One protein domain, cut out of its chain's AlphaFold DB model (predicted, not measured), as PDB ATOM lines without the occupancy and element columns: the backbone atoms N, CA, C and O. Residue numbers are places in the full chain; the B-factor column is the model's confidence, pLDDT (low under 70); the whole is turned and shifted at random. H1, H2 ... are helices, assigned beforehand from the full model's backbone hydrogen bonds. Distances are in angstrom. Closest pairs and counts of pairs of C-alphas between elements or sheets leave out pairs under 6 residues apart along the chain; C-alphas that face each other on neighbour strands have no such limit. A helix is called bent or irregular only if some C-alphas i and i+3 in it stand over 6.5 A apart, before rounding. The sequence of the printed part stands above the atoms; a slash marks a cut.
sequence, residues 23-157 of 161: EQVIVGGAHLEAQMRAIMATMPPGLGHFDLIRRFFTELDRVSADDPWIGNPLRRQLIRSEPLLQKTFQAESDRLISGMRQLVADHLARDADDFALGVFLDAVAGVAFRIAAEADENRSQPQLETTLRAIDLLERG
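This is residues 23 to 157 of the 161 residues of the protein "Mycofactocin system transcriptional regulator" of Gordonia paraffinivorans (UniProt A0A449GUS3). Five helices stand in a ring of contacts round the long axis, H5 to H2 to H3 to H7 to H6 and back to H5, and the short helix H4 lies across one end with the small H1 beside it. The two longest helices, H5 and H6, form a hairpin on one side of the ring, and H7 folds back along H6 in a second hairpin. The printed part has 135 residues with seven named helices, H1 to H7 in chain order, and no named strand: the class is all helix. It is compact, with a radius of gyration of the C-alphas of 14.8 A and spans of 40 by 28 by 27 A.

H1, residues 23 to 27, begins at C-alpha 23 at (-56.060, -63.080, -32.645). H2 covers residues 29 to 41, 18.2 A from first to last C-alpha, and H3 residues 49 to 66, 25.9 A. H4 covers residues 73 to 81. H5, residues 83 to 107, is 35.9 A long and begins at C-alpha 83 at (-47.660, -69.602, -30.854); it is neither bent nor irregular, but only just: C-alphas 99 and 102 are 6.4 A apart. H6, residues 115 to 138, is 35.4 A long. H7, residues 144 to 155, ends at C-alpha 155 at (-26.326, -43.195, -31.566).

H5 is the hub and touches four helices. With residues 84 to 92 alone it touches H1, the closest C-alphas being those of Val 27 and Phe 89, 5.7 A apart. H2 touches H5 at a shallow tilt of 23 degrees, the same way, closest at the C-alphas of Gly 29 and Glu 92, 5.6 A. H4 and H5 touch only at the corner, closest at the C-alphas of Ile 79 and Leu 85, 5.0 A. The hairpin of H5 and H6 has a tilt of 36 degrees, only just steep, with the closest C-alphas, of Ile 97 and Ala 125, 7.2 A apart. In the hairpin of H6 and H7 the tilt is 33 degrees, only just short of steep, and the C-alphas of Ala 128 and Thr 147 are closest at 6.7 A. H3 touches H7 at a shallow tilt of 10 degrees, opposite ways, closest at the C-alphas of Arg 54 and Leu 148, 6.3 A. H2 touches H3 at a steep tilt of 54 degrees, closest at the C-alphas of Ile 39 and Glu 59, 6.7 A. Among the pairs that are apart are H2 and H6, and H5 and H7. Every O i to N i+4 pair is within hydrogen-bond range in H1, H2, H3, H4 and H7; in H5 it is 19 of 21 and in H6 18 of 20.

The C-alphas farthest apart, of Gly 46 and Glu 82, are 41.9 A apart. The printed part has no cut and no long link. Its mean pLDDT is 88.4, with residues 133 to 142 under 70.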
ATOM      1  N   GLU A  23     -57.411 -63.533 -32.954       93.81
ATOM      2  CA  GLU A  23     -56.060 -63.080 -32.645       93.81
ATOM      3  C   GLU A  23     -55.969 -61.560 -32.745       93.81
ATOM      4  O   GLU A  23     -55.394 -60.930 -31.865       93.81
ATOM      5  N   GLN A  24     -56.624 -60.958 -33.744       91.38
ATOM      6  CA  GLN A  24     -56.683 -59.504 -33.906       91.38
ATOM      7  C   GLN A  24     -57.388 -58.793 -32.745       91.38
ATOM      8  O   GLN A  24     -57.040 -57.659 -32.434       91.38
ATOM      9  N   VAL A  25     -58.321 -59.454 -32.052       91.81
ATOM     10  CA  VAL A  25     -58.937 -58.901 -30.829       91.81
ATOM     11  C   VAL A  25     -57.909 -58.771 -29.703       91.81
ATOM     12  O   VAL A  25     -57.981 -57.851 -28.893       91.81
ATOM     13  N   ILE A  26     -56.951 -59.698 -29.642       93.12
ATOM     14  CA  ILE A  26     -55.919 -59.736 -28.604       93.12
ATOM     15  C   ILE A  26     -54.719 -58.877 -29.004       93.12
ATOM     16  O   ILE A  26     -54.233 -58.096 -28.196       93.12
ATOM     17  N   VAL A  27     -54.244 -58.974 -30.244       92.00
ATOM     18  CA  VAL A  27     -53.085 -58.216 -30.735       92.00
ATOM     19  C   VAL A  27     -53.429 -56.743 -30.940       92.00
ATOM     20  O   VAL A  27     -52.638 -55.895 -30.538       92.00
ATOM     21  N   GLY A  28     -54.618 -56.444 -31.476       90.25
ATOM     22  CA  GLY A  28     -55.169 -55.099 -31.671       90.25
ATOM     23  C   GLY A  28     -54.268 -54.152 -32.456       90.25
ATOM     24  O   GLY A  28     -54.081 -53.007 -32.046       90.25
ATOM     25  N   GLY A  29     -53.746 -54.614 -33.598       87.69
ATOM     26  CA  GLY A  29     -52.840 -53.840 -34.453       87.69
ATOM     27  C   GLY A  29     -53.377 -52.448 -34.803       87.69
ATOM     28  O   GLY A  29     -52.664 -51.465 -34.654       87.69
ATOM     29  N   ALA A  30     -54.666 -52.328 -35.143       88.12
ATOM     30  CA  ALA A  30     -55.288 -51.039 -35.462       88.12
ATOM     31  C   ALA A  30     -55.324 -50.050 -34.277       88.12
ATOM     32  O   ALA A  30     -55.175 -48.844 -34.474       88.12
ATOM     33  N   HIS A  31     -55.514 -50.545 -33.047       90.56
ATOM     34  CA  HIS A  31     -55.493 -49.707 -31.841       90.56
ATOM     35  C   HIS A  31     -54.077 -49.206 -31.551       90.56
ATOM     36  O   HIS A  31     -53.879 -48.019 -31.305       90.56
ATOM     37  N   LEU A  32     -53.084 -50.095 -31.665       89.50
ATOM     38  CA  LEU A  32     -51.670 -49.736 -31.538       89.50
ATOM     39  C   LEU A  32     -51.253 -48.723 -32.616       89.50
ATOM     40  O   LEU A  32     -50.630 -47.715 -32.295       89.50
ATOM     41  N   GLU A  33     -51.667 -48.928 -33.869       91.56
ATOM     42  CA  GLU A  33     -51.396 -48.000 -34.974       91.56
ATOM     43  C   GLU A  33     -51.939 -46.600 -34.678       91.56
ATOM     44  O   GLU A  33     -51.233 -45.604 -34.851       91.56
ATOM     45  N   ALA A  34     -53.182 -46.515 -34.196       92.25
ATOM     46  CA  ALA A  34     -53.807 -45.248 -33.849       92.25
ATOM     47  C   ALA A  34     -53.034 -44.509 -32.746       92.25
ATOM     48  O   ALA A  34     -52.828 -43.299 -32.858       92.25
ATOM     49  N   GLN A  35     -52.552 -45.220 -31.721       91.62
ATOM     50  CA  GLN A  35     -51.733 -44.621 -30.664       91.62
ATOM     51  C   GLN A  35     -50.385 -44.126 -31.182       91.62
ATOM     52  O   GLN A  35     -50.009 -42.988 -30.909       91.62
ATOM     53  N   MET A  36     -49.676 -44.933 -31.975       92.56
ATOM     54  CA  MET A  36     -48.381 -44.541 -32.540       92.56
ATOM     55  C   MET A  36     -48.520 -43.313 -33.453       92.56
ATOM     56  O   MET A  36     -47.717 -42.382 -33.371       92.56
ATOM     57  N   ARG A  37     -49.587 -43.254 -34.266       94.50
ATOM     58  CA  ARG A  37     -49.922 -42.078 -35.088       94.50
ATOM     59  C   ARG A  37     -50.224 -40.846 -34.239       94.50
ATOM     60  O   ARG A  37     -49.731 -39.767 -34.557       94.50
ATOM     61  N   ALA A  38     -51.003 -40.998 -33.169       95.00
ATOM     62  CA  ALA A  38     -51.313 -39.903 -32.254       95.00
ATOM     63  C   ALA A  38     -50.045 -39.358 -31.577       95.00
ATOM     64  O   ALA A  38     -49.861 -38.147 -31.521       95.00
ATOM     65  N   ILE A  39     -49.138 -40.240 -31.147       95.81
ATOM     66  CA  ILE A  39     -47.834 -39.863 -30.589       95.81
ATOM     67  C   ILE A  39     -47.029 -39.061 -31.620       95.81
ATOM     68  O   ILE A  39     -46.601 -37.944 -31.325       95.81
ATOM     69  N   MET A  40     -46.886 -39.568 -32.849       95.88
ATOM     70  CA  MET A  40     -46.151 -38.875 -33.917       95.88
ATOM     71  C   MET A  40     -46.725 -37.499 -34.255       95.88
ATOM     72  O   MET A  40     -45.965 -36.560 -34.484       95.88
ATOM     73  N   ALA A  41     -48.050 -37.350 -34.236       95.00
ATOM     74  CA  ALA A  41     -48.715 -36.075 -34.497       95.00
ATOM     75  C   ALA A  41     -48.397 -34.994 -33.445       95.00
ATOM     76  O   ALA A  41     -48.580 -33.809 -33.713       95.00
ATOM     77  N   THR A  42     -47.917 -35.387 -32.261       95.62
ATOM     78  CA  THR A  42     -47.525 -34.464 -31.184       95.62
ATOM     79  C   THR A  42     -46.028 -34.150 -31.151       95.62
ATOM     80  O   THR A  42     -45.588 -33.381 -30.295       95.62
ATOM     81  N   MET A  43     -45.233 -34.726 -32.062       96.69
ATOM     82  CA  MET A  43     -43.779 -34.564 -32.046       96.69
ATOM     83  C   MET A  43     -43.370 -33.115 -32.354       96.69
ATOM     84  O   MET A  43     -43.776 -32.579 -33.390       96.69
ATOM     85  N   PRO A  44     -42.542 -32.479 -31.502       95.00
ATOM     86  CA  PRO A  44     -41.993 -31.156 -31.777       95.00
ATOM     87  C   PRO A  44     -41.226 -31.131 -33.104       95.00
ATOM     88  O   PRO A  44     -40.434 -32.040 -33.347       95.00
ATOM     89  N   PRO A  45     -41.405 -30.106 -33.954       93.75
ATOM     90  CA  PRO A  45     -40.636 -30.004 -35.187       93.75
ATOM     91  C   PRO A  45     -39.145 -29.791 -34.889       93.75
ATOM     92  O   PRO A  45     -38.782 -29.154 -33.899       93.75
ATOM     93  N   GLY A  46     -38.285 -30.271 -35.788       93.25
ATOM     94  CA  GLY A  46     -36.838 -30.038 -35.725       93.25
ATOM     95  C   GLY A  46     -36.057 -31.000 -34.827       93.25
ATOM     96  O   GLY A  46     -34.867 -30.777 -34.612       93.25
ATOM     97  N   LEU A  47     -36.686 -32.065 -34.317       96.88
ATOM     98  CA  LEU A  47     -35.961 -33.132 -33.629       96.88
ATOM     99  C   LEU A  47     -35.029 -33.873 -34.597       96.88
ATOM    100  O   LEU A  47     -35.396 -34.187 -35.731       96.88
ATOM    101  N   GLY A  48     -33.826 -34.200 -34.122       96.38
ATOM    102  CA  GLY A  48     -32.964 -35.170 -34.791       96.38
ATOM    103  C   GLY A  48     -33.574 -36.574 -34.743       96.38
ATOM    104  O   GLY A  48     -34.421 -36.870 -33.904       96.38
ATOM    105  N   HIS A  49     -33.125 -37.470 -35.622       95.88
ATOM    106  CA  HIS A  49     -33.681 -38.825 -35.736       95.88
ATOM    107  C   HIS A  49     -33.564 -39.642 -34.437       95.88
ATOM    108  O   HIS A  49     -34.525 -40.310 -34.063       95.88
ATOM    109  N   PHE A  50     -32.452 -39.554 -33.701       97.19
ATOM    110  CA  PHE A  50     -32.330 -40.227 -32.402       97.19
ATOM    111  C   PHE A  50     -33.235 -39.614 -31.327       97.19
ATOM    112  O   PHE A  50     -33.926 -40.352 -30.626       97.19
ATOM    113  N   ASP A  51     -33.313 -38.285 -31.240       97.88
ATOM    114  CA  ASP A  51     -34.189 -37.608 -30.273       97.88
ATOM    115  C   ASP A  51     -35.670 -37.867 -30.545       97.88
ATOM    116  O   ASP A  51     -36.446 -38.073 -29.611       97.88
ATOM    117  N   LEU A  52     -36.055 -37.935 -31.822       97.38
ATOM    118  CA  LEU A  52     -37.387 -38.347 -32.247       97.38
ATOM    119  C   LEU A  52     -37.717 -39.751 -31.728       97.38
ATOM    120  O   LEU A  52     -38.773 -39.951 -31.133       97.38
ATOM    121  N   ILE A  53     -36.808 -40.714 -31.899       95.69
ATOM    122  CA  ILE A  53     -37.015 -42.091 -31.437       95.69
ATOM    123  C   ILE A  53     -37.051 -42.178 -29.903       95.69
ATOM    124  O   ILE A  53     -37.940 -42.835 -29.359       95.69
ATOM    125  N   ARG A  54     -36.168 -41.473 -29.180       95.94
ATOM    126  CA  ARG A  54     -36.226 -41.392 -27.705       95.94
ATOM    127  C   ARG A  54     -37.570 -40.861 -27.227       95.94
ATOM    128  O   ARG A  54     -38.193 -41.451 -26.341       95.94
ATOM    129  N   ARG A  55     -38.030 -39.759 -27.829       96.94
ATOM    130  CA  ARG A  55     -39.315 -39.138 -27.503       96.94
ATOM    131  C   ARG A  55     -40.463 -40.094 -27.807       96.94
ATOM    132  O   ARG A  55     -41.338 -40.263 -26.966       96.94
ATOM    133  N   PHE A  56     -40.424 -40.753 -28.962       95.38
ATOM    134  CA  PHE A  56     -41.425 -41.727 -29.377       95.38
ATOM    135  C   PHE A  56     -41.578 -42.864 -28.365       95.38
ATOM    136  O   PHE A  56     -42.686 -43.093 -27.888       95.38
ATOM    137  N   PHE A  57     -40.487 -43.530 -27.978       93.19
ATOM    138  CA  PHE A  57     -40.554 -44.616 -26.995       93.19
ATOM    139  C   PHE A  57     -40.965 -44.136 -25.601       93.19
ATOM    140  O   PHE A  57     -41.694 -44.844 -24.916       93.19
ATOM    141  N   THR A  58     -40.559 -42.928 -25.203       94.12
ATOM    142  CA  THR A  58     -40.973 -42.330 -23.923       94.12
ATOM    143  C   THR A  58     -42.481 -42.082 -23.876       94.12
ATOM    144  O   THR A  58     -43.140 -42.427 -22.899       94.12
ATOM    145  N   GLU A  59     -43.053 -41.507 -24.936       94.62
ATOM    146  CA  GLU A  59     -44.501 -41.291 -25.003       94.62
ATOM    147  C   GLU A  59     -45.259 -42.615 -25.171       94.62
ATOM    148  O   GLU A  59     -46.327 -42.779 -24.586       94.62
ATOM    149  N   LEU A  60     -44.708 -43.580 -25.917       91.00
ATOM    150  CA  LEU A  60     -45.306 -44.905 -26.077       91.00
ATOM    151  C   LEU A  60     -45.396 -45.650 -24.744       91.00
ATOM    152  O   LEU A  60     -46.443 -46.224 -24.453       91.00
ATOM    153  N   ASP A  61     -44.334 -45.627 -23.936       88.81
ATOM    154  CA  ASP A  61     -44.319 -46.215 -22.593       88.81
ATOM    155  C   ASP A  61     -45.383 -45.568 -21.696       88.81
ATOM    156  O   ASP A  61     -46.221 -46.265 -21.124       88.81
ATOM    157  N   ARG A  62     -45.438 -44.229 -21.685       90.06
ATOM    158  CA  ARG A  62     -46.431 -43.465 -20.919       90.06
ATOM    159  C   ARG A  62     -47.868 -43.827 -21.305       90.06
ATOM    160  O   ARG A  62     -48.669 -44.158 -20.439       90.06
ATOM    161  N   VAL A  63     -48.199 -43.789 -22.598       88.69
ATOM    162  CA  VAL A  63     -49.560 -44.103 -23.068       88.69
ATOM    163  C   VAL A  63     -49.894 -45.581 -22.832       88.69
ATOM    164  O   VAL A  63     -51.013 -45.900 -22.438       88.69
ATOM    165  N   SER A  64     -48.925 -46.485 -22.997       85.12
ATOM    166  CA  SER A  64     -49.118 -47.919 -22.740       85.12
ATOM    167  C   SER A  64     -49.360 -48.232 -21.262       85.12
ATOM    168  O   SER A  64     -50.084 -49.181 -20.958       85.12
ATOM    169  N   ALA A  65     -48.751 -47.470 -20.350       83.81
ATOM    170  CA  ALA A  65     -48.978 -47.589 -18.912       83.81
ATOM    171  C   ALA A  65     -50.380 -47.105 -18.507       83.81
ATOM    172  O   ALA A  65     -51.005 -47.709 -17.633       83.81
ATOM    173  N   ASP A  66     -50.885 -46.065 -19.174       86.94
ATOM    174  CA  ASP A  66     -52.212 -45.492 -18.926       86.94
ATOM    175  C   ASP A  66     -53.355 -46.296 -19.584       86.94
ATOM    176  O   ASP A  66     -54.509 -46.180 -19.167       86.94
ATOM    177  N   ASP A  67     -53.066 -47.119 -20.600       88.75
ATOM    178  CA  ASP A  67     -54.050 -47.939 -21.316       88.75
ATOM    179  C   ASP A  67     -54.289 -49.293 -20.604       88.75
ATOM    180  O   ASP A  67     -53.417 -50.170 -20.616       88.75
ATOM    181  N   PRO A  68     -55.487 -49.548 -20.034       88.00
ATOM    182  CA  PRO A  68     -55.762 -50.786 -19.302       88.00
ATOM    183  C   PRO A  68     -55.751 -52.049 -20.170       88.00
ATOM    184  O   PRO A  68     -55.576 -53.150 -19.644       88.00
ATOM    185  N   TRP A  69     -55.968 -51.926 -21.481       90.06
ATOM    186  CA  TRP A  69     -55.961 -53.047 -22.417       90.06
ATOM    187  C   TRP A  69     -54.532 -53.388 -22.855       90.06
ATOM    188  O   TRP A  69     -54.151 -54.558 -22.781       90.06
ATOM    189  N   ILE A  70     -53.702 -52.400 -23.211       85.94
ATOM    190  CA  ILE A  70     -52.269 -52.620 -23.506       85.94
ATOM    191  C   ILE A  70     -51.530 -53.077 -22.241       85.94
ATOM    192  O   ILE A  70     -50.772 -54.058 -22.258       85.94
ATOM    193  N   GLY A  71     -51.809 -52.397 -21.129       81.50
ATOM    194  CA  GLY A  71     -51.279 -52.645 -19.796       81.50
ATOM    195  C   GLY A  71     -51.726 -53.970 -19.169       81.50
ATOM    196  O   GLY A  71     -51.117 -54.399 -18.183       81.50
ATOM    197  N   ASN A  72     -52.685 -54.685 -19.766       87.00
ATOM    198  CA  ASN A  72     -53.226 -55.926 -19.218       87.00
ATOM    199  C   ASN A  72     -52.171 -57.064 -19.162       87.00
ATOM    200  O   ASN A  72     -51.715 -57.546 -20.207       87.00
ATOM    201  N   PRO A  73     -51.806 -57.565 -17.963       82.25
ATOM    202  CA  PRO A  73     -50.813 -58.630 -17.822       82.25
ATOM    203  C   PRO A  73     -51.284 -59.980 -18.376       82.25
ATOM    204  O   PRO A  73     -50.460 -60.724 -18.906       82.25
ATOM    205  N   LEU A  74     -52.585 -60.287 -18.315       88.50
ATOM    206  CA  LEU A  74     -53.150 -61.524 -18.865       88.50
ATOM    207  C   LEU A  74     -53.118 -61.516 -20.392       88.50
ATOM    208  O   LEU A  74     -52.772 -62.524 -21.000       88.50
ATOM    209  N   ARG A  75     -53.413 -60.370 -21.018       90.19
ATOM    210  CA  ARG A  75     -53.280 -60.196 -22.473       90.19
ATOM    211  C   ARG A  75     -51.849 -60.487 -22.918       90.19
ATOM    212  O   ARG A  75     -51.643 -61.277 -23.834       90.19
ATOM    213  N   ARG A  76     -50.865 -59.885 -22.242       84.94
ATOM    214  CA  ARG A  76     -49.444 -60.134 -22.525       84.94
ATOM    215  C   ARG A  76     -49.070 -61.593 -22.302       84.94
ATOM    216  O   ARG A  76     -48.400 -62.182 -23.135       84.94
ATOM    217  N   GLN A  77     -49.507 -62.197 -21.199       85.62
ATOM    218  CA  GLN A  77     -49.280 -63.619 -20.946       85.62
ATOM    219  C   GLN A  77     -49.835 -64.494 -22.073       85.62
ATOM    220  O   GLN A  77     -49.133 -65.393 -22.518       85.62
ATOM    221  N   LEU A  78     -51.039 -64.198 -22.563       90.88
ATOM    222  CA  LEU A  78     -51.683 -64.959 -23.627       90.88
ATOM    223  C   LEU A  78     -50.940 -64.831 -24.965       90.88
ATOM    224  O   LEU A  78     -50.718 -65.835 -25.634       90.88
ATOM    225  N   ILE A  79     -50.505 -63.618 -25.331       89.69
ATOM    226  CA  ILE A  79     -49.680 -63.402 -26.532       89.69
ATOM    227  C   ILE A  79     -48.391 -64.227 -26.454       89.69
ATOM    228  O   ILE A  79     -47.992 -64.818 -27.451       89.69
ATOM    229  N   ARG A  80     -47.776 -64.317 -25.269       84.25
ATOM    230  CA  ARG A  80     -46.535 -65.072 -25.047       84.25
ATOM    231  C   ARG A  80     -46.727 -66.580 -25.023       84.25
ATOM    232  O   ARG A  80     -45.821 -67.292 -25.434       84.25
ATOM    233  N   SER A  81     -47.844 -67.082 -24.508       87.62
ATOM    234  CA  SER A  81     -48.048 -68.525 -24.343       87.62
ATOM    235  C   SER A  81     -48.573 -69.215 -25.600       87.62
ATOM    236  O   SER A  81     -48.419 -70.426 -25.724       87.62
ATOM    237  N   GLU A  82     -49.190 -68.472 -26.521       93.38
ATOM    238  CA  GLU A  82     -49.846 -69.035 -27.701       93.38
ATOM    239  C   GLU A  82     -49.055 -68.757 -28.991       93.38
ATOM    240  O   GLU A  82     -49.012 -67.609 -29.445       93.38
ATOM    241  N   PRO A  83     -48.497 -69.784 -29.662       91.31
ATOM    242  CA  PRO A  83     -47.660 -69.602 -30.854       91.31
ATOM    243  C   PRO A  83     -48.340 -68.835 -31.994       91.31
ATOM    244  O   PRO A  83     -47.704 -68.069 -32.719       91.31
ATOM    245  N   LEU A  84     -49.653 -69.024 -32.166       92.94
ATOM    246  CA  LEU A  84     -50.404 -68.301 -33.188       92.94
ATOM    247  C   LEU A  84     -50.482 -66.801 -32.867       92.94
ATOM    248  O   LEU A  84     -50.310 -65.987 -33.770       92.94
ATOM    249  N   LEU A  85     -50.672 -66.437 -31.595       92.69
ATOM    250  CA  LEU A  85     -50.686 -65.036 -31.173       92.69
ATOM    251  C   LEU A  85     -49.306 -64.396 -31.282       92.69
ATOM    252  O   LEU A  85     -49.237 -63.256 -31.727       92.69
ATOM    253  N   GLN A  86     -48.228 -65.116 -30.959       89.12
ATOM    254  CA  GLN A  86     -46.861 -64.637 -31.194       89.12
ATOM    255  C   GLN A  86     -46.649 -64.294 -32.674       89.12
ATOM    256  O   GLN A  86     -46.198 -63.201 -33.011       89.12
ATOM    257  N   LYS A  87     -47.047 -65.203 -33.578       90.94
ATOM    258  CA  LYS A  87     -46.936 -64.990 -35.026       90.94
ATOM    259  C   LYS A  87     -47.773 -63.801 -35.502       90.94
ATOM    260  O   LYS A  87     -47.302 -63.016 -36.322       90.94
ATOM    261  N   THR A  88     -49.009 -63.669 -35.022       92.12
ATOM    262  CA  THR A  88     -49.865 -62.526 -35.368       92.12
ATOM    263  C   THR A  88     -49.295 -61.222 -34.820       92.12
ATOM    264  O   THR A  88     -49.285 -60.229 -35.537       92.12
ATOM    265  N   PHE A  89     -48.784 -61.223 -33.587       89.19
ATOM    266  CA  PHE A  89     -48.151 -60.057 -32.981       89.19
ATOM    267  C   PHE A  89     -46.940 -59.600 -33.797       89.19
ATOM    268  O   PHE A  89     -46.876 -58.426 -34.141       89.19
ATOM    269  N   GLN A  90     -46.059 -60.524 -34.203       85.94
ATOM    270  CA  GLN A  90     -44.926 -60.208 -35.076       85.94
ATOM    271  C   GLN A  90     -45.369 -59.549 -36.386       85.94
ATOM    272  O   GLN A  90     -44.868 -58.490 -36.747       85.94
ATOM    273  N   ALA A  91     -46.334 -60.156 -37.082       89.56
ATOM    274  CA  ALA A  91     -46.812 -59.641 -38.362       89.56
ATOM    275  C   ALA A  91     -47.422 -58.233 -38.232       89.56
ATOM    276  O   ALA A  91     -47.224 -57.386 -39.106       89.56
ATOM    277  N   GLU A  92     -48.142 -57.964 -37.139       89.62
ATOM    278  CA  GLU A  92     -48.663 -56.625 -36.856       89.62
ATOM    279  C   GLU A  92     -47.548 -55.643 -36.484       89.62
ATOM    280  O   GLU A  92     -47.571 -54.511 -36.956       89.62
ATOM    281  N   SER A  93     -46.540 -56.051 -35.708       83.69
ATOM    282  CA  SER A  93     -45.369 -55.213 -35.426       83.69
ATOM    283  C   SER A  93     -44.640 -54.805 -36.710       83.69
ATOM    284  O   SER A  93     -44.368 -53.619 -36.896       83.69
ATOM    285  N   ASP A  94     -44.407 -55.742 -37.632       84.00
ATOM    286  CA  ASP A  94     -43.768 -55.469 -38.927       84.00
ATOM    287  C   ASP A  94     -44.597 -54.483 -39.767       84.00
ATOM    288  O   ASP A  94     -44.070 -53.536 -40.367       84.00
ATOM    289  N   ARG A  95     -45.926 -54.658 -39.773       88.44
ATOM    290  CA  ARG A  95     -46.863 -53.737 -40.429       88.44
ATOM    291  C   ARG A  95     -46.811 -52.341 -39.803       88.44
ATOM    292  O   ARG A  95     -46.801 -51.355 -40.540       88.44
ATOM    293  N   LEU A  96     -46.773 -52.245 -38.474       87.62
ATOM    294  CA  LEU A  96     -46.703 -50.977 -37.746       87.62
ATOM    295  C   LEU A  96     -45.400 -50.236 -38.046       87.62
ATOM    296  O   LEU A  96     -45.449 -49.064 -38.402       87.62
ATOM    297  N   ILE A  97     -44.254 -50.918 -37.981       82.06
ATOM    298  CA  ILE A  97     -42.944 -50.346 -38.336       82.06
ATOM    299  C   ILE A  97     -42.974 -49.804 -39.769       82.06
ATOM    300  O   ILE A  97     -42.592 -48.658 -40.016       82.06
ATOM    301  N   SER A  98     -43.520 -50.586 -40.703       83.38
ATOM    302  CA  SER A  98     -43.670 -50.167 -42.100       83.38
ATOM    303  C   SER A  98     -44.572 -48.933 -42.240       83.38
ATOM    304  O   SER A  98     -44.244 -48.003 -42.972       83.38
ATOM    305  N   GLY A  99     -45.689 -48.881 -41.507       86.50
ATOM    306  CA  GLY A  99     -46.605 -47.733 -41.496       86.50
ATOM    307  C   GLY A  99     -46.022 -46.477 -40.840       86.50
ATOM    308  O   GLY A  99     -46.390 -45.359 -41.209       86.50
ATOM    309  N   MET A 100     -45.094 -46.650 -39.898       87.81
ATOM    310  CA  MET A 100     -44.390 -45.568 -39.208       87.81
ATOM    311  C   MET A 100     -43.303 -44.925 -40.064       87.81
ATOM    312  O   MET A 100     -43.000 -43.748 -39.869       87.81
ATOM    313  N   ARG A 101     -42.749 -45.658 -41.035       92.75
ATOM    314  CA  ARG A 101     -41.686 -45.168 -41.920       92.75
ATOM    315  C   ARG A 101     -42.040 -43.843 -42.587       92.75
ATOM    316  O   ARG A 101     -41.247 -42.911 -42.515       92.75
ATOM    317  N   GLN A 102     -43.241 -43.735 -43.158       92.88
ATOM    318  CA  GLN A 102     -43.699 -42.494 -43.790       92.88
ATOM    319  C   GLN A 102     -43.779 -41.338 -42.784       92.88
ATOM    320  O   GLN A 102     -43.323 -40.242 -43.072       92.88
ATOM    321  N   LEU A 103     -44.295 -41.588 -41.578       94.25
ATOM    322  CA  LEU A 103     -44.438 -40.549 -40.551       94.25
ATOM    323  C   LEU A 103     -43.081 -40.017 -40.084       94.25
ATOM    324  O   LEU A 103     -42.930 -38.821 -39.843       94.25
ATOM    325  N   VAL A 104     -42.093 -40.902 -39.946       95.94
ATOM    326  CA  VAL A 104     -40.725 -40.512 -39.592       95.94
ATOM    327  C   VAL A 104     -40.058 -39.774 -40.754       95.94
ATOM    328  O   VAL A 104     -39.399 -38.762 -40.522       95.94
ATOM    329  N   ALA A 105     -40.256 -40.232 -41.993       95.62
ATOM    330  CA  ALA A 105     -39.753 -39.563 -43.190       95.62
ATOM    331  C   ALA A 105     -40.280 -38.124 -43.290       95.62
ATOM    332  O   ALA A 105     -39.489 -37.188 -43.411       95.62
ATOM    333  N   ASP A 106     -41.594 -37.950 -43.130       95.06
ATOM    334  CA  ASP A 106     -42.259 -36.649 -43.148       95.06
ATOM    335  C   ASP A 106     -41.703 -35.731 -42.049       95.06
ATOM    336  O   ASP A 106     -41.362 -34.577 -42.313       95.06
ATOM    337  N   HIS A 107     -41.549 -36.247 -40.822       96.12
ATOM    338  CA  HIS A 107     -41.022 -35.472 -39.696       96.12
ATOM    339  C   HIS A 107     -39.576 -35.009 -39.920       96.12
ATOM    340  O   HIS A 107     -39.214 -33.889 -39.560       96.12
ATOM    341  N   LEU A 108     -38.747 -35.864 -40.519       96.12
ATOM    342  CA  LEU A 108     -37.338 -35.582 -40.796       96.12
ATOM    343  C   LEU A 108     -37.117 -34.867 -42.138       96.12
ATOM    344  O   LEU A 108     -35.965 -34.622 -42.501       96.12
ATOM    345  N   ALA A 109     -38.189 -34.554 -42.877       95.62
ATOM    346  CA  ALA A 109     -38.143 -34.027 -44.240       95.62
ATOM    347  C   ALA A 109     -37.232 -34.860 -45.171       95.62
ATOM    348  O   ALA A 109     -36.415 -34.317 -45.920       95.62
ATOM    349  N   ARG A 110     -37.351 -36.192 -45.097       95.50
ATOM    350  CA  ARG A 110     -36.620 -37.166 -45.926       95.50
ATOM    351  C   ARG A 110     -37.565 -37.910 -46.863       95.50
ATOM    352  O   ARG A 110     -38.766 -37.973 -46.627       95.50
ATOM    353  N   ASP A 111     -36.998 -38.512 -47.903       95.69
ATOM    354  CA  ASP A 111     -37.711 -39.496 -48.716       95.69
ATOM    355  C   ASP A 111     -37.999 -40.749 -47.872       95.69
ATOM    356  O   ASP A 111     -37.125 -41.222 -47.138       95.69
ATOM    357  N   ALA A 112     -39.216 -41.287 -47.964       93.94
ATOM    358  CA  ALA A 112     -39.566 -42.527 -47.289       93.94
ATOM    359  C   ALA A 112     -38.731 -43.699 -47.818       93.94
ATOM    360  O   ALA A 112     -38.345 -44.553 -47.026       93.94
ATOM    361  N   ASP A 113     -38.356 -43.711 -49.096       93.44
ATOM    362  CA  ASP A 113     -37.547 -44.764 -49.718       93.44
ATOM    363  C   ASP A 113     -36.032 -44.575 -49.512       93.44
ATOM    364  O   ASP A 113     -35.230 -45.388 -49.975       93.44
ATOM    365  N   ASP A 114     -35.619 -43.553 -48.753       95.50
ATOM    366  CA  ASP A 114     -34.218 -43.318 -48.409       95.50
ATOM    367  C   ASP A 114     -33.598 -44.537 -47.703       95.50
ATOM    368  O   ASP A 114     -34.080 -45.014 -46.671       95.50
ATOM    369  N   PHE A 115     -32.498 -45.046 -48.266       94.94
ATOM    370  CA  PHE A 115     -31.837 -46.254 -47.768       94.94
ATOM    371  C   PHE A 115     -31.339 -46.091 -46.327       94.94
ATOM    372  O   PHE A 115     -31.504 -46.997 -45.514       94.94
ATOM    373  N   ALA A 116     -30.762 -44.932 -45.991       95.62
ATOM    374  CA  ALA A 116     -30.242 -44.681 -44.650       95.62
ATOM    375  C   ALA A 116     -31.368 -44.609 -43.607       95.62
ATOM    376  O   ALA A 116     -31.209 -45.136 -42.507       95.62
ATOM    377  N   LEU A 117     -32.519 -44.026 -43.961       94.69
ATOM    378  CA  LEU A 117     -33.720 -44.056 -43.129       94.69
ATOM    379  C   LEU A 117     -34.205 -45.492 -42.896       94.69
ATOM    380  O   LEU A 117     -34.510 -45.843 -41.759       94.69
ATOM    381  N   GLY A 118     -34.244 -46.320 -43.944       92.94
ATOM    382  CA  GLY A 118     -34.594 -47.739 -43.827       92.94
ATOM    383  C   GLY A 118     -33.679 -48.476 -42.847       92.94
ATOM    384  O   GLY A 118     -34.159 -49.029 -41.865       92.94
ATOM    385  N   VAL A 119     -32.358 -48.381 -43.045       93.94
ATOM    386  CA  VAL A 119     -31.356 -48.998 -42.155       93.94
ATOM    387  C   VAL A 119     -31.513 -48.526 -40.707       93.94
ATOM    388  O   VAL A 119     -31.434 -49.333 -39.781       93.94
ATOM    389  N   PHE A 120     -31.749 -47.229 -40.498       94.38
ATOM    390  CA  PHE A 120     -31.966 -46.669 -39.167       94.38
ATOM    391  C   PHE A 120     -33.213 -47.255 -38.491       94.38
ATOM    392  O   PHE A 120     -33.136 -47.709 -37.348       94.38
ATOM    393  N   LEU A 121     -34.350 -47.275 -39.191       92.81
ATOM    394  CA  LEU A 121     -35.606 -47.794 -38.650       92.81
ATOM    395  C   LEU A 121     -35.540 -49.300 -38.385       92.81
ATOM    396  O   LEU A 121     -36.018 -49.741 -37.341       92.81
ATOM    397  N   ASP A 122     -34.895 -50.067 -39.264       91.12
ATOM    398  CA  ASP A 122     -34.693 -51.507 -39.084       91.12
ATOM    399  C   ASP A 122     -33.812 -51.799 -37.857       91.12
ATOM    400  O   ASP A 122     -34.114 -52.695 -37.064       91.12
ATOM    401  N   ALA A 123     -32.756 -51.006 -37.638       92.75
ATOM    402  CA  ALA A 123     -31.902 -51.131 -36.456       92.75
ATOM    403  C   ALA A 123     -32.662 -50.817 -35.156       92.75
ATOM    404  O   ALA A 123     -32.560 -51.559 -34.174       92.75
ATOM    405  N   VAL A 124     -33.464 -49.746 -35.150       91.69
ATOM    406  CA  VAL A 124     -34.317 -49.373 -34.011       91.69
ATOM    407  C   VAL A 124     -35.365 -50.454 -33.730       91.69
ATOM    408  O   VAL A 124     -35.551 -50.846 -32.575       91.69
ATOM    409  N   ALA A 125     -36.017 -50.974 -34.771       87.25
ATOM    410  CA  ALA A 125     -36.999 -52.047 -34.663       87.25
ATOM    411  C   ALA A 125     -36.388 -53.332 -34.088       87.25
ATOM    412  O   ALA A 125     -36.963 -53.923 -33.174       87.25
ATOM    413  N   GLY A 126     -35.205 -53.735 -34.561       86.19
ATOM    414  CA  GLY A 126     -34.501 -54.912 -34.050       86.19
ATOM    415  C   GLY A 126     -34.150 -54.798 -32.562       86.19
ATOM    416  O   GLY A 126     -34.321 -55.755 -31.806       86.19
ATOM    417  N   VAL A 127     -33.721 -53.612 -32.115       85.06
ATOM    418  CA  VAL A 127     -33.483 -53.331 -30.692       85.06
ATOM    419  C   VAL A 127     -34.774 -53.439 -29.883       85.06
ATOM    420  O   VAL A 127     -34.797 -54.150 -28.879       85.06
ATOM    421  N   ALA A 128     -35.849 -52.781 -30.322       81.19
ATOM    422  CA  ALA A 128     -37.134 -52.819 -29.627       81.19
ATOM    423  C   ALA A 128     -37.691 -54.249 -29.532       81.19
ATOM    424  O   ALA A 128     -38.168 -54.660 -28.473       81.19
ATOM    425  N   PHE A 129     -37.563 -55.026 -30.610       78.25
ATOM    426  CA  PHE A 129     -37.990 -56.419 -30.663       78.25
ATOM    427  C   PHE A 129     -37.229 -57.300 -29.666       78.25
ATOM    428  O   PHE A 129     -37.850 -58.035 -28.898       78.25
ATOM    429  N   ARG A 130     -35.894 -57.191 -29.615       78.00
ATOM    430  CA  ARG A 130     -35.075 -57.962 -28.665       78.00
ATOM    431  C   ARG A 130     -35.447 -57.660 -27.215       78.00
ATOM    432  O   ARG A 130     -35.583 -58.581 -26.421       78.00
ATOM    433  N   ILE A 131     -35.629 -56.384 -26.871       77.81
ATOM    434  CA  ILE A 131     -35.959 -55.982 -25.495       77.81
ATOM    435  C   ILE A 131     -37.358 -56.489 -25.113       77.81
ATOM    436  O   ILE A 131     -37.552 -56.954 -23.990       77.81
ATOM    437  N   ALA A 132     -38.319 -56.456 -26.042       70.50
ATOM    438  CA  ALA A 132     -39.635 -57.050 -25.822       70.50
ATOM    439  C   ALA A 132     -39.542 -58.570 -25.583       70.50
ATOM    440  O   ALA A 132     -40.134 -59.064 -24.628       70.50
ATOM    441  N   ALA A 133     -38.743 -59.288 -26.378       68.12
ATOM    442  CA  ALA A 133     -38.532 -60.728 -26.217       68.12
ATOM    443  C   ALA A 133     -37.800 -61.094 -24.907       68.12
ATOM    444  O   ALA A 133     -38.141 -62.080 -24.265       68.12
ATOM    445  N   GLU A 134     -36.826 -60.299 -24.456       66.12
ATOM    446  CA  GLU A 134     -36.108 -60.539 -23.191       66.12
ATOM    447  C   GLU A 134     -36.973 -60.229 -21.953       66.12
ATOM    448  O   GLU A 134     -36.886 -60.916 -20.929       66.12
ATOM    449  N   ALA A 135     -37.852 -59.223 -22.041       60.91
ATOM    450  CA  ALA A 135     -38.839 -58.935 -20.998       60.91
ATOM    451  C   ALA A 135     -39.818 -60.107 -20.791       60.91
ATOM    452  O   ALA A 135     -40.317 -60.330 -19.681       60.91
ATOM    453  N   ASP A 136     -40.051 -60.899 -21.837       57.22
ATOM    454  CA  ASP A 136     -40.922 -62.066 -21.780       57.22
ATOM    455  C   ASP A 136     -40.339 -63.210 -20.936       57.22
ATOM    456  O   ASP A 136     -41.120 -63.975 -20.358       57.22
ATOM    457  N   GLU A 137     -39.012 -63.292 -20.795       58.06
ATOM    458  CA  GLU A 137     -38.321 -64.367 -20.075       58.06
ATOM    459  C   GLU A 137     -38.098 -64.072 -18.579       58.06
ATOM    460  O   GLU A 137     -38.119 -65.009 -17.780       58.06
ATOM    461  N   ASN A 138     -37.915 -62.805 -18.159       50.91
ATOM    462  CA  ASN A 138     -37.325 -62.516 -16.833       50.91
ATOM    463  C   ASN A 138     -38.042 -61.524 -15.885       50.91
ATOM    464  O   ASN A 138     -37.671 -61.498 -14.705       50.91
ATOM    465  N   ARG A 139     -39.038 -60.728 -16.321       49.41
ATOM    466  CA  ARG A 139     -40.023 -59.958 -15.504       49.41
ATOM    467  C   ARG A 139     -40.712 -58.878 -16.356       49.41
ATOM    468  O   ARG A 139     -40.172 -58.451 -17.362       49.41
ATOM    469  N   SER A 140     -41.893 -58.447 -15.891       57.94
ATOM    470  CA  SER A 140     -42.761 -57.355 -16.377       57.94
ATOM    471  C   SER A 140     -42.099 -56.284 -17.247       57.94
ATOM    472  O   SER A 140     -41.154 -55.678 -16.771       57.94
ATOM    473  N   GLN A 141     -42.727 -56.005 -18.403       53.78
ATOM    474  CA  GLN A 141     -42.511 -54.910 -19.370       53.78
ATOM    475  C   GLN A 141     -41.044 -54.600 -19.743       53.78
ATOM    476  O   GLN A 141     -40.191 -54.451 -18.875       53.78
ATOM    477  N   PRO A 142     -40.729 -54.417 -21.038       61.22
ATOM    478  CA  PRO A 142     -39.437 -53.853 -21.409       61.22
ATOM    479  C   PRO A 142     -39.270 -52.504 -20.696       61.22
ATOM    480  O   PRO A 142     -40.051 -51.585 -20.927       61.22
ATOM    481  N   GLN A 143     -38.301 -52.400 -19.779       75.00
ATOM    482  CA  GLN A 143     -38.069 -51.153 -19.051       75.00
ATOM    483  C   GLN A 143     -37.670 -50.086 -20.065       75.00
ATOM    484  O   GLN A 143     -36.676 -50.263 -20.773       75.00
ATOM    485  N   LEU A 144     -38.413 -48.976 -20.107       86.62
ATOM    486  CA  LEU A 144     -38.092 -47.803 -20.924       86.62
ATOM    487  C   LEU A 144     -36.600 -47.444 -20.830       86.62
ATOM    488  O   LEU A 144     -35.964 -47.183 -21.845       86.62
ATOM    489  N   GLU A 145     -36.009 -47.537 -19.636       88.25
ATOM    490  CA  GLU A 145     -34.575 -47.324 -19.399       88.25
ATOM    491  C   GLU A 145     -33.668 -48.220 -20.261       88.25
ATOM    492  O   GLU A 145     -32.672 -47.753 -20.812       88.25
ATOM    493  N   THR A 146     -34.017 -49.500 -20.425       88.56
ATOM    494  CA  THR A 146     -33.264 -50.442 -21.269       88.56
ATOM    495  C   THR A 146     -33.382 -50.064 -22.744       88.56
ATOM    496  O   THR A 146     -32.381 -50.082 -23.464       88.56
ATOM    497  N   THR A 147     -34.577 -49.659 -23.180       89.56
ATOM    498  CA  THR A 147     -34.824 -49.175 -24.546       89.56
ATOM    499  C   THR A 147     -34.019 -47.915 -24.844       89.56
ATOM    500  O   THR A 147     -33.302 -47.869 -25.842       89.56
ATOM    501  N   LEU A 148     -34.062 -46.920 -23.956       92.94
ATOM    502  CA  LEU A 148     -33.311 -45.674 -24.111       92.94
ATOM    503  C   LEU A 148     -31.799 -45.921 -24.118       92.94
ATOM    504  O   LEU A 148     -31.103 -45.418 -24.997       92.94
ATOM    505  N   ARG A 149     -31.293 -46.793 -23.237       92.44
ATOM    506  CA  ARG A 149     -29.875 -47.177 -23.229       92.44
ATOM    507  C   ARG A 149     -29.436 -47.842 -24.535       92.44
ATOM    508  O   ARG A 149     -28.306 -47.641 -24.981       92.44
ATOM    509  N   ALA A 150     -30.294 -48.658 -25.142       92.44
ATOM    510  CA  ALA A 150     -29.988 -49.291 -26.417       92.44
ATOM    511  C   ALA A 150     -30.000 -48.284 -27.583       92.44
ATOM    512  O   ALA A 150     -29.153 -48.373 -28.471       92.44
ATOM    513  N   ILE A 151     -30.880 -47.281 -27.541       93.81
ATOM    514  CA  ILE A 151     -30.864 -46.150 -28.482       93.81
ATOM    515  C   ILE A 151     -29.567 -45.337 -28.334       93.81
ATOM    516  O   ILE A 151     -28.945 -45.001 -29.339       93.81
ATOM    517  N   ASP A 152     -29.090 -45.104 -27.109       94.94
ATOM    518  CA  ASP A 152     -27.814 -44.414 -26.869       94.94
ATOM    519  C   ASP A 152     -26.595 -45.212 -27.365       94.94
ATOM    520  O   ASP A 152     -25.552 -44.642 -27.689       94.94
ATOM    521  N   LEU A 153     -26.679 -46.546 -27.409       94.81
ATOM    522  CA  LEU A 153     -25.656 -47.379 -28.048       94.81
ATOM    523  C   LEU A 153     -25.698 -47.240 -29.571       94.81
ATOM    524  O   LEU A 153     -24.641 -47.114 -30.185       94.81
ATOM    525  N   LEU A 154     -26.892 -47.223 -30.171       94.25
ATOM    526  CA  LEU A 154     -27.055 -46.991 -31.608       94.25
ATOM    527  C   LEU A 154     -26.499 -45.620 -32.022       94.25
ATOM    528  O   LEU A 154     -25.747 -45.544 -32.990       94.25
ATOM    529  N   GLU A 155     -26.798 -44.558 -31.267       95.88
ATOM    530  CA  GLU A 155     -26.326 -43.195 -31.566       95.88
ATOM    531  C   GLU A 155     -24.803 -43.066 -31.512       95.88
ATOM    532  O   GLU A 155     -24.201 -42.373 -32.330       95.88
ATOM    533  N   ARG A 156     -24.156 -43.787 -30.591       96.00
ATOM    534  CA  ARG A 156     -22.692 -43.808 -30.467       96.00
ATOM    535  C   ARG A 156     -21.993 -44.704 -31.495       96.00
ATOM    536  O   ARG A 156     -20.771 -44.799 -31.461       96.00
ATOM    537  N   GLY A 157     -22.734 -45.364 -32.386       94.06
ATOM    538  CA  GLY A 157     -22.166 -46.266 -33.388       94.06
ATOM    539  C   GLY A 157     -21.830 -47.661 -32.857       94.06
ATOM    540  O   GLY A 157     -20.893 -48.281 -33.348       94.06
TER     541      GLY A 157